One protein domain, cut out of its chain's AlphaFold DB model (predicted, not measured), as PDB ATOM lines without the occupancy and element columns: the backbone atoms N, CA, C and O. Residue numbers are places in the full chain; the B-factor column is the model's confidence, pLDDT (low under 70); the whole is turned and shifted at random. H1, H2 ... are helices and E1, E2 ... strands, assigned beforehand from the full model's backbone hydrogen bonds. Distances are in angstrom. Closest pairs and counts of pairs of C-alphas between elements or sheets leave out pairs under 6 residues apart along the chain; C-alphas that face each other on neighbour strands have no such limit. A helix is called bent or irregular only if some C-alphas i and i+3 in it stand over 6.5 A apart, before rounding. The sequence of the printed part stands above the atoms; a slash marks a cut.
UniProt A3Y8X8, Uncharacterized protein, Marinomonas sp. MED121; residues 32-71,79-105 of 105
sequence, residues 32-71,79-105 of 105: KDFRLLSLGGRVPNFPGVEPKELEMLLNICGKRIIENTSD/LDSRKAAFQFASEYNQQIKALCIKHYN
ATOM      1  N   LYS A  32       6.573 -43.745  30.358       96.56
ATOM      2  CA  LYS A  32       7.820 -44.205  30.997       96.56
ATOM      3  C   LYS A  32       8.800 -44.862  30.012       96.56
ATOM      4  O   LYS A  32       9.565 -45.751  30.381       96.56
ATOM      5  N   ASP A  33       8.783 -44.420  28.757       96.44
ATOM      6  CA  ASP A  33       9.689 -44.894  27.713       96.44
ATOM      7  C   ASP A  33      10.822 -43.885  27.535       96.44
ATOM      8  O   ASP A  33      10.687 -42.896  26.816       96.44
ATOM      9  N   PHE A  34      11.938 -44.132  28.218       97.25
ATOM     10  CA  PHE A  34      13.115 -43.261  28.205       97.25
ATOM     11  C   PHE A  34      14.236 -43.767  27.285       97.25
ATOM     12  O   PHE A  34      15.385 -43.340  27.419       97.25
ATOM     13  N   ARG A  35      13.924 -44.690  26.364       97.81
ATOM     14  CA  ARG A  35      14.911 -45.278  25.450       97.81
ATOM     15  C   ARG A  35      15.530 -44.221  24.543       97.81
ATOM     16  O   ARG A  35      14.822 -43.412  23.940       97.81
ATOM     17  N   LEU A  36      16.851 -44.291  24.380       97.94
ATOM     18  CA  LEU A  36      17.589 -43.420  23.468       97.94
ATOM     19  C   LEU A  36      17.204 -43.691  22.010       97.94
ATOM     20  O   LEU A  36      17.022 -44.840  21.599       97.94
ATOM     21  N   LEU A  37      17.125 -42.625  21.221       96.94
ATOM     22  CA  LEU A  37      16.879 -42.692  19.790       96.94
ATOM     23  C   LEU A  37      18.175 -42.934  19.025       96.94
ATOM     24  O   LEU A  37      19.178 -42.248  19.228       96.94
ATOM     25  N   SER A  38      18.106 -43.879  18.095       95.06
ATOM     26  CA  SER A  38      19.121 -44.094  17.070       95.06
ATOM     27  C   SER A  38      18.537 -43.926  15.678       95.06
ATOM     28  O   SER A  38      17.355 -44.188  15.454       95.06
ATOM     29  N   LEU A  39      19.377 -43.508  14.735       90.62
ATOM     30  CA  LEU A  39      19.035 -43.570  13.318       90.62
ATOM     31  C   LEU A  39      19.292 -44.985  12.800       90.62
ATOM     32  O   LEU A  39      20.276 -45.617  13.192       90.62
ATOM     33  N   GLY A  40      18.454 -45.442  11.872       84.00
ATOM     34  CA  GLY A  40      18.701 -46.655  11.108       84.00
ATOM     35  C   GLY A  40      19.997 -46.546  10.310       84.00
ATOM     36  O   GLY A  40      20.288 -45.542   9.638       84.00
ATOM     37  N   GLY A  41      20.812 -47.576  10.476       81.25
ATOM     38  CA  GLY A  41      22.165 -47.681   9.967       81.25
ATOM     39  C   GLY A  41      22.789 -49.011  10.389       81.25
ATOM     40  O   GLY A  41      22.525 -49.499  11.489       81.25
ATOM     41  N   ARG A  42      23.723 -49.530   9.580       77.94
ATOM     42  CA  ARG A  42      24.608 -50.655   9.938       77.94
ATOM     43  C   ARG A  42      25.308 -50.425  11.272       77.94
ATOM     44  O   ARG A  42      25.505 -51.354  12.045       77.94
ATOM     45  N   VAL A  43      25.688 -49.173  11.517       83.50
ATOM     46  CA  VAL A  43      26.234 -48.712  12.789       83.50
ATOM     47  C   VAL A  43      25.199 -47.782  13.419       83.50
ATOM     48  O   VAL A  43      24.984 -46.687  12.888       83.50
ATOM     49  N   PRO A  44      24.547 -48.194  14.522       84.81
ATOM     50  CA  PRO A  44      23.617 -47.338  15.240       84.81
ATOM     51  C   PRO A  44      24.316 -46.062  15.699       84.81
ATOM     52  O   PRO A  44      25.312 -46.108  16.420       84.81
ATOM     53  N   ASN A  45      23.778 -44.923  15.283       89.75
ATOM     54  CA  ASN A  45      24.236 -43.615  15.724       89.75
ATOM     55  C   ASN A  45      23.235 -43.054  16.736       89.75
ATOM     56  O   ASN A  45      22.038 -43.072  16.452       89.75
ATOM     57  N   PHE A  46      23.725 -42.545  17.868       95.94
ATOM     58  CA  PHE A  46      22.939 -41.940  18.947       95.94
ATOM     59  C   PHE A  46      23.316 -40.460  19.092       95.94
ATOM     60  O   PHE A  46      24.130 -40.114  19.951       95.94
ATOM     61  N   PRO A  47      22.769 -39.564  18.251       96.25
ATOM     62  CA  PRO A  47      23.106 -38.146  18.314       96.25
ATOM     63  C   PRO A  47      22.808 -37.564  19.698       96.25
ATOM     64  O   PRO A  47      21.860 -37.992  20.357       96.25
ATOM     65  N   GLY A  48      23.606 -36.593  20.145       96.25
ATOM     66  CA  GLY A  48      23.420 -35.930  21.443       96.25
ATOM     67  C   GLY A  48      23.878 -36.732  22.673       96.25
ATOM     68  O   GLY A  48      23.742 -36.250  23.803       96.25
ATOM     69  N   VAL A  49      24.434 -37.930  22.470       97.56
ATOM     70  CA  VAL A  49      25.005 -38.781  23.523       97.56
ATOM     71  C   VAL A  49      26.520 -38.825  23.378       97.56
ATOM     72  O   VAL A  49      27.037 -39.074  22.289       97.56
ATOM     73  N   GLU A  50      27.241 -38.593  24.473       96.19
ATOM     74  CA  GLU A  50      28.702 -38.662  24.446       96.19
ATOM     75  C   GLU A  50      29.167 -40.130  24.335       96.19
ATOM     76  O   GLU A  50      28.634 -41.003  25.026       96.19
ATOM     77  N   PRO A  51      30.197 -40.454  23.532       94.38
ATOM     78  CA  PRO A  51      30.636 -41.844  23.363       94.38
ATOM     79  C   PRO A  51      31.005 -42.542  24.680       94.38
ATOM     80  O   PRO A  51      30.723 -43.722  24.862       94.38
ATOM     81  N   LYS A  52      31.586 -41.795  25.627       96.38
ATOM     82  CA  LYS A  52      32.017 -42.299  26.943       96.38
ATOM     83  C   LYS A  52      30.873 -42.720  27.874       96.38
ATOM     84  O   LYS A  52      31.108 -43.482  28.800       96.38
ATOM     85  N   GLU A  53      29.665 -42.191  27.678       95.50
ATOM     86  CA  GLU A  53      28.485 -42.505  28.506       95.50
ATOM     87  C   GLU A  53      27.528 -43.471  27.803       95.50
ATOM     88  O   GLU A  53      26.606 -43.981  28.435       95.50
ATOM     89  N   LEU A  54      27.744 -43.729  26.508       95.38
ATOM     90  CA  LEU A  54      26.805 -44.464  25.671       95.38
ATOM     91  C   LEU A  54      26.522 -45.866  26.212       95.38
ATOM     92  O   LEU A  54      25.363 -46.241  26.327       95.38
ATOM     93  N   GLU A  55      27.552 -46.633  26.573       96.44
ATOM     94  CA  GLU A  55      27.371 -48.001  27.077       96.44
ATOM     95  C   GLU A  55      26.523 -48.033  28.357       96.44
ATOM     96  O   GLU A  55      25.542 -48.772  28.439       96.44
ATOM     97  N   MET A  56      26.844 -47.163  29.318       96.56
ATOM     98  CA  MET A  56      26.091 -47.028  30.564       96.56
ATOM     99  C   MET A  56      24.635 -46.630  30.297       96.56
ATOM    100  O   MET A  56      23.715 -47.270  30.807       96.56
ATOM    101  N   LEU A  57      24.409 -45.623  29.450       97.31
ATOM    102  CA  LEU A  57      23.062 -45.168  29.117       97.31
ATOM    103  C   LEU A  57      22.259 -46.234  28.371       97.31
ATOM    104  O   LEU A  57      21.066 -46.368  28.614       97.31
ATOM    105  N   LEU A  58      22.879 -47.017  27.491       96.50
ATOM    106  CA  LEU A  58      22.197 -48.119  26.814       96.50
ATOM    107  C   LEU A  58      21.793 -49.228  27.785       96.50
ATOM    108  O   LEU A  58      20.726 -49.814  27.605       96.50
ATOM    109  N   ASN A  59      22.602 -49.493  28.810       96.81
ATOM    110  CA  ASN A  59      22.290 -50.482  29.836       96.81
ATOM    111  C   ASN A  59      21.125 -50.043  30.742       96.81
ATOM    112  O   ASN A  59      20.282 -50.861  31.092       96.81
ATOM    113  N   ILE A  60      21.061 -48.756  31.102       96.12
ATOM    114  CA  ILE A  60      20.020 -48.221  31.999       96.12
ATOM    115  C   ILE A  60      18.742 -47.862  31.230       96.12
ATOM    116  O   ILE A  60      17.639 -48.218  31.633       96.12
ATOM    117  N   CYS A  61      18.880 -47.139  30.121       96.75
ATOM    118  CA  CYS A  61      17.764 -46.529  29.401       96.75
ATOM    119  C   CYS A  61      17.246 -47.389  28.253       96.75
ATOM    120  O   CYS A  61      16.102 -47.227  27.835       96.75
ATOM    121  N   GLY A  62      18.080 -48.271  27.702       96.50
ATOM    122  CA  GLY A  62      17.795 -48.968  26.454       96.50
ATOM    123  C   GLY A  62      17.821 -48.049  25.226       96.50
ATOM    124  O   GLY A  62      18.216 -46.881  25.275       96.50
ATOM    125  N   LYS A  63      17.392 -48.597  24.083       95.94
ATOM    126  CA  LYS A  63      17.393 -47.915  22.779       95.94
ATOM    127  C   LYS A  63      16.188 -48.269  21.920       95.94
ATOM    128  O   LYS A  63      15.632 -49.360  22.042       95.94
ATOM    129  N   ARG A  64      15.845 -47.372  20.996       94.50
ATOM    130  CA  ARG A  64      14.943 -47.630  19.869       94.50
ATOM    131  C   ARG A  64      15.426 -46.920  18.606       94.50
ATOM    132  O   ARG A  64      16.198 -45.962  18.668       94.50
ATOM    133  N   ILE A  65      14.993 -47.422  17.459       91.31
ATOM    134  CA  ILE A  65      15.305 -46.841  16.152       91.31
ATOM    135  C   ILE A  65      14.182 -45.869  15.785       91.31
ATOM    136  O   ILE A  65      13.014 -46.161  16.043       91.31
ATOM    137  N   ILE A  66      14.525 -44.716  15.213       87.38
ATOM    138  CA  ILE A  66      13.537 -43.819  14.605       87.38
ATOM    139  C   ILE A  66      12.982 -44.515  13.361       87.38
ATOM    140  O   ILE A  66      13.729 -44.833  12.434       87.38
ATOM    141  N   GLU A  67      11.678 -44.771  13.340       81.06
ATOM    142  CA  GLU A  67      11.021 -45.394  12.191       81.06
ATOM    143  C   GLU A  67      11.265 -44.591  10.906       81.06
ATOM    144  O   GLU A  67      11.442 -43.374  10.942       81.06
ATOM    145  N   ASN A  68      11.296 -45.277   9.762       71.44
ATOM    146  CA  ASN A  68      11.598 -44.678   8.455       71.44
ATOM    147  C   ASN A  68      12.978 -43.999   8.372       71.44
ATOM    148  O   ASN A  68      13.221 -43.172   7.499       71.44
ATOM    149  N   THR A  69      13.903 -44.354   9.268       70.75
ATOM    150  CA  THR A  69      15.330 -44.127   9.050       70.75
ATOM    151  C   THR A  69      15.966 -45.473   8.718       70.75
ATOM    152  O   THR A  69      15.863 -46.420   9.491       70.75
ATOM    153  N   SER A  70      16.563 -45.579   7.533       66.25
ATOM    154  CA  SER A  70      17.237 -46.781   7.035       66.25
ATOM    155  C   SER A  70      18.583 -46.406   6.422       66.25
ATOM    156  O   SER A  70      18.843 -45.261   6.052       66.25
ATOM    157  N   ASP A  71      19.470 -47.383   6.338       58.53
ATOM    158  CA  ASP A  71      20.749 -47.342   5.638       58.53
ATOM    159  C   ASP A  71      20.548 -47.284   4.118       58.53
ATOM    160  O   ASP A  71      21.456 -46.906   3.377       58.53
ATOM    161  N   LEU A  79      17.534 -36.377   1.813       74.62
ATOM    162  CA  LEU A  79      18.602 -36.107   2.787       74.62
ATOM    163  C   LEU A  79      18.151 -35.146   3.906       74.62
ATOM    164  O   LEU A  79      18.617 -35.261   5.041       74.62
ATOM    165  N   ASP A  80      17.204 -34.253   3.612       81.44
ATOM    166  CA  ASP A  80      16.599 -33.347   4.588       81.44
ATOM    167  C   ASP A  80      15.815 -34.085   5.681       81.44
ATOM    168  O   ASP A  80      15.871 -33.678   6.841       81.44
ATOM    169  N   SER A  81      15.130 -35.191   5.358       81.56
ATOM    170  CA  SER A  81      14.390 -35.975   6.356       81.56
ATOM    171  C   SER A  81      15.351 -36.693   7.300       81.56
ATOM    172  O   SER A  81      15.156 -36.673   8.516       81.56
ATOM    173  N   ARG A  82      16.455 -37.236   6.771       85.50
ATOM    174  CA  ARG A  82      17.519 -37.834   7.588       85.50
ATOM    175  C   ARG A  82      18.178 -36.790   8.487       85.50
ATOM    176  O   ARG A  82      18.439 -37.071   9.655       85.50
ATOM    177  N   LYS A  83      18.428 -35.583   7.969       88.06
ATOM    178  CA  LYS A  83      18.974 -34.466   8.752       88.06
ATOM    179  C   LYS A  83      18.010 -34.027   9.857       88.06
ATOM    180  O   LYS A  83      18.446 -33.821  10.985       88.06
ATOM    181  N   ALA A  84      16.714 -33.935   9.559       88.25
ATOM    182  CA  ALA A  84      15.687 -33.627  10.549       88.25
ATOM    183  C   ALA A  84      15.606 -34.709  11.636       88.25
ATOM    184  O   ALA A  84      15.603 -34.380  12.820       88.25
ATOM    185  N   ALA A  85      15.638 -35.990  11.256       90.50
ATOM    186  CA  ALA A  85      15.674 -37.105  12.200       90.50
ATOM    187  C   ALA A  85      16.933 -37.072  13.079       90.50
ATOM    188  O   ALA A  85      16.853 -37.318  14.280       90.50
ATOM    189  N   PHE A  86      18.087 -36.720  12.505       92.75
ATOM    190  CA  PHE A  86      19.329 -36.549  13.254       92.75
ATOM    191  C   PHE A  86      19.222 -35.431  14.293       92.75
ATOM    192  O   PHE A  86      19.552 -35.647  15.458       92.75
ATOM    193  N   GLN A  87      18.741 -34.256  13.881       93.81
ATOM    194  CA  GLN A  87      18.585 -33.112  14.775       93.81
ATOM    195  C   GLN A  87      17.593 -33.423  15.899       93.81
ATOM    196  O   GLN A  87      17.901 -33.213  17.072       93.81
ATOM    197  N   PHE A  88      16.449 -34.013  15.547       94.38
ATOM    198  CA  PHE A  88      15.440 -34.437  16.507       94.38
ATOM    199  C   PHE A  88      16.007 -35.445  17.514       94.38
ATOM    200  O   PHE A  88      15.848 -35.267  18.720       94.38
ATOM    201  N   ALA A  89      16.721 -36.476  17.040       96.19
ATOM    202  CA  ALA A  89      17.371 -37.458  17.905       96.19
ATOM    203  C   ALA A  89      18.367 -36.794  18.861       96.19
ATOM    204  O   ALA A  89      18.400 -37.142  20.037       96.19
ATOM    205  N   SER A  90      19.150 -35.830  18.368       97.38
ATOM    206  CA  SER A  90      20.153 -35.125  19.165       97.38
ATOM    207  C   SER A  90      19.515 -34.359  20.317       97.38
ATOM    208  O   SER A  90      19.915 -34.529  21.467       97.38
ATOM    209  N   GLU A  91      18.502 -33.545  20.023       97.00
ATOM    210  CA  GLU A  91      17.805 -32.737  21.026       97.00
ATOM    211  C   GLU A  91      17.027 -33.610  22.019       97.00
ATOM    212  O   GLU A  91      17.081 -33.385  23.230       97.00
ATOM    213  N   TYR A  92      16.350 -34.647  21.521       97.62
ATOM    214  CA  TYR A  92      15.613 -35.589  22.354       97.62
ATOM    215  C   TYR A  92      16.545 -36.346  23.306       97.62
ATOM    216  O   TYR A  92      16.304 -36.375  24.513       97.62
ATOM    217  N   ASN A  93      17.635 -36.924  22.791       98.19
ATOM    218  CA  ASN A  93      18.561 -37.736  23.581       98.19
ATOM    219  C   ASN A  93      19.260 -36.924  24.679       98.19
ATOM    220  O   ASN A  93      19.425 -37.420  25.795       98.19
ATOM    221  N   GLN A  94      19.629 -35.669  24.390       97.62
ATOM    222  CA  GLN A  94      20.229 -34.764  25.376       97.62
ATOM    223  C   GLN A  94      19.322 -34.540  26.591       97.62
ATOM    224  O   GLN A  94      19.814 -34.486  27.717       97.62
ATOM    225  N   GLN A  95      18.009 -34.449  26.376       97.62
ATOM    226  CA  GLN A  95      17.036 -34.247  27.448       97.62
ATOM    227  C   GLN A  95      16.622 -35.563  28.117       97.62
ATOM    228  O   GLN A  95      16.550 -35.647  29.346       97.62
ATOM    229  N   ILE A  96      16.365 -36.611  27.327       97.69
ATOM    230  CA  ILE A  96      15.814 -37.868  27.838       97.69
ATOM    231  C   ILE A  96      16.813 -38.620  28.717       97.69
ATOM    232  O   ILE A  96      16.394 -39.247  29.686       97.69
ATOM    233  N   LYS A  97      18.125 -38.514  28.452       96.88
ATOM    234  CA  LYS A  97      19.150 -39.212  29.245       96.88
ATOM    235  C   LYS A  97      19.130 -38.783  30.713       96.88
ATOM    236  O   LYS A  97      19.213 -39.624  31.600       96.88
ATOM    237  N   ALA A  98      18.922 -37.491  30.978       96.12
ATOM    238  CA  ALA A  98      18.808 -36.974  32.339       96.12
ATOM    239  C   ALA A  98      17.536 -37.484  33.038       96.12
ATOM    240  O   ALA A  98      17.568 -37.826  34.219       96.12
ATOM    241  N   LEU A  99      16.421 -37.567  32.302       96.81
ATOM    242  CA  LEU A  99      15.155 -38.096  32.816       96.81
ATOM    243  C   LEU A  99      15.237 -39.596  33.105       96.81
ATOM    244  O   LEU A  99      14.782 -40.029  34.159       96.81
ATOM    245  N   CYS A 100      15.853 -40.359  32.203       97.12
ATOM    246  CA  CYS A 100      16.117 -41.780  32.374       97.12
ATOM    247  C   CYS A 100      16.941 -42.045  33.636       97.12
ATOM    248  O   CYS A 100      16.510 -42.806  34.498       97.12
ATOM    249  N   ILE A 101      18.102 -41.385  33.759       95.50
ATOM    250  CA  ILE A 101      18.992 -41.550  34.912       95.50
ATOM    251  C   ILE A 101      18.223 -41.255  36.198       95.50
ATOM    252  O   ILE A 101      18.273 -42.048  37.121       95.50
ATOM    253  N   LYS A 102      17.451 -40.164  36.248       95.12
ATOM    254  CA  LYS A 102      16.639 -39.819  37.424       95.12
ATOM    255  C   LYS A 102      15.533 -40.839  37.739       95.12
ATOM    256  O   LYS A 102      15.051 -40.876  38.863       95.12
ATOM    257  N   HIS A 103      15.053 -41.583  36.746       92.88
ATOM    258  CA  HIS A 103      13.995 -42.572  36.944       92.88
ATOM    259  C   HIS A 103      14.528 -43.909  37.470       92.88
ATOM    260  O   HIS A 103      13.810 -44.588  38.201       92.88
ATOM    261  N   TYR A 104      15.750 -44.284  37.078       87.44
ATOM    262  CA  TYR A 104      16.337 -45.599  37.357       87.44
ATOM    263  C   TYR A 104      17.525 -45.587  38.342       87.44
ATOM    264  O   TYR A 104      17.917 -46.666  38.783       87.44
ATOM    265  N   ASN A 105      18.074 -44.416  38.702       70.31
ATOM    266  CA  ASN A 105      18.929 -44.213  39.889       70.31
ATOM    267  C   ASN A 105      18.097 -43.715  41.072       70.31
ATOM    268  O   ASN A 105      18.441 -44.099  42.211       70.31
TER     269      ASN A 105
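Overview. This is residues 32 to 71 and 79 to 105 of the 105 residues of an uncharacterized protein of Marinomonas sp. MED121 (UniProt A3Y8X8). A small parallel sheet, E1 and E2, lies beside one long helix, H2, which packs on E1 and makes the longest axis; H1 packs steeply on H2's residues 97 to 104. The 67 printed residues hold two named helices and two named strands, ordered E1, H1, E2, H2: mostly helix, compact with a radius of gyration of the C-alphas of 11.6 A, spanning 38 by 20 by 19 A. E1, H1 and E2 form a strand-helix-strand unit, parallel strands with a helix between, its crossover right-handed.

Along the chain. Find E1, residues 36 to 38, from C-alpha 36 at (17.589, -43.420, 23.468), and E2, residues 63 to 65. H2, residues 79 to 104, runs 35.9 A to C-alpha 104 at (16.337, -45.599, 37.357), with a kink of 37 degrees near residue 95. H1, residues 51 to 61, 15.0 A, is irregular: C-alphas 52 and 55 are 7.4 A apart.

Arrangement. Look at N 38 and O 64, 2.9 A apart, between parallel neighbours E1 and E2. The closest C-alphas of E1 and H2, Leu 37 and Ala 89, are 5.6 A apart. H1 touches H2, closest at C-alphas Cys 61 and Cys 100, 5.8 A, at a steep tilt of 64 degrees, the same way. O i to N i+4 pairs within hydrogen-bond range are 5 of 7 in H1 and 20 of 22 in H2.

Size, cuts and confidence. The farthest C-alphas, Leu 79 and Asn 105, are 38.0 A apart. Residues 72 to 78 are not printed; C-alphas 71 and 79 are 11.8 A apart across the cut. E1 to H1 is a long link; residues 70 to 71 have pLDDT under 70.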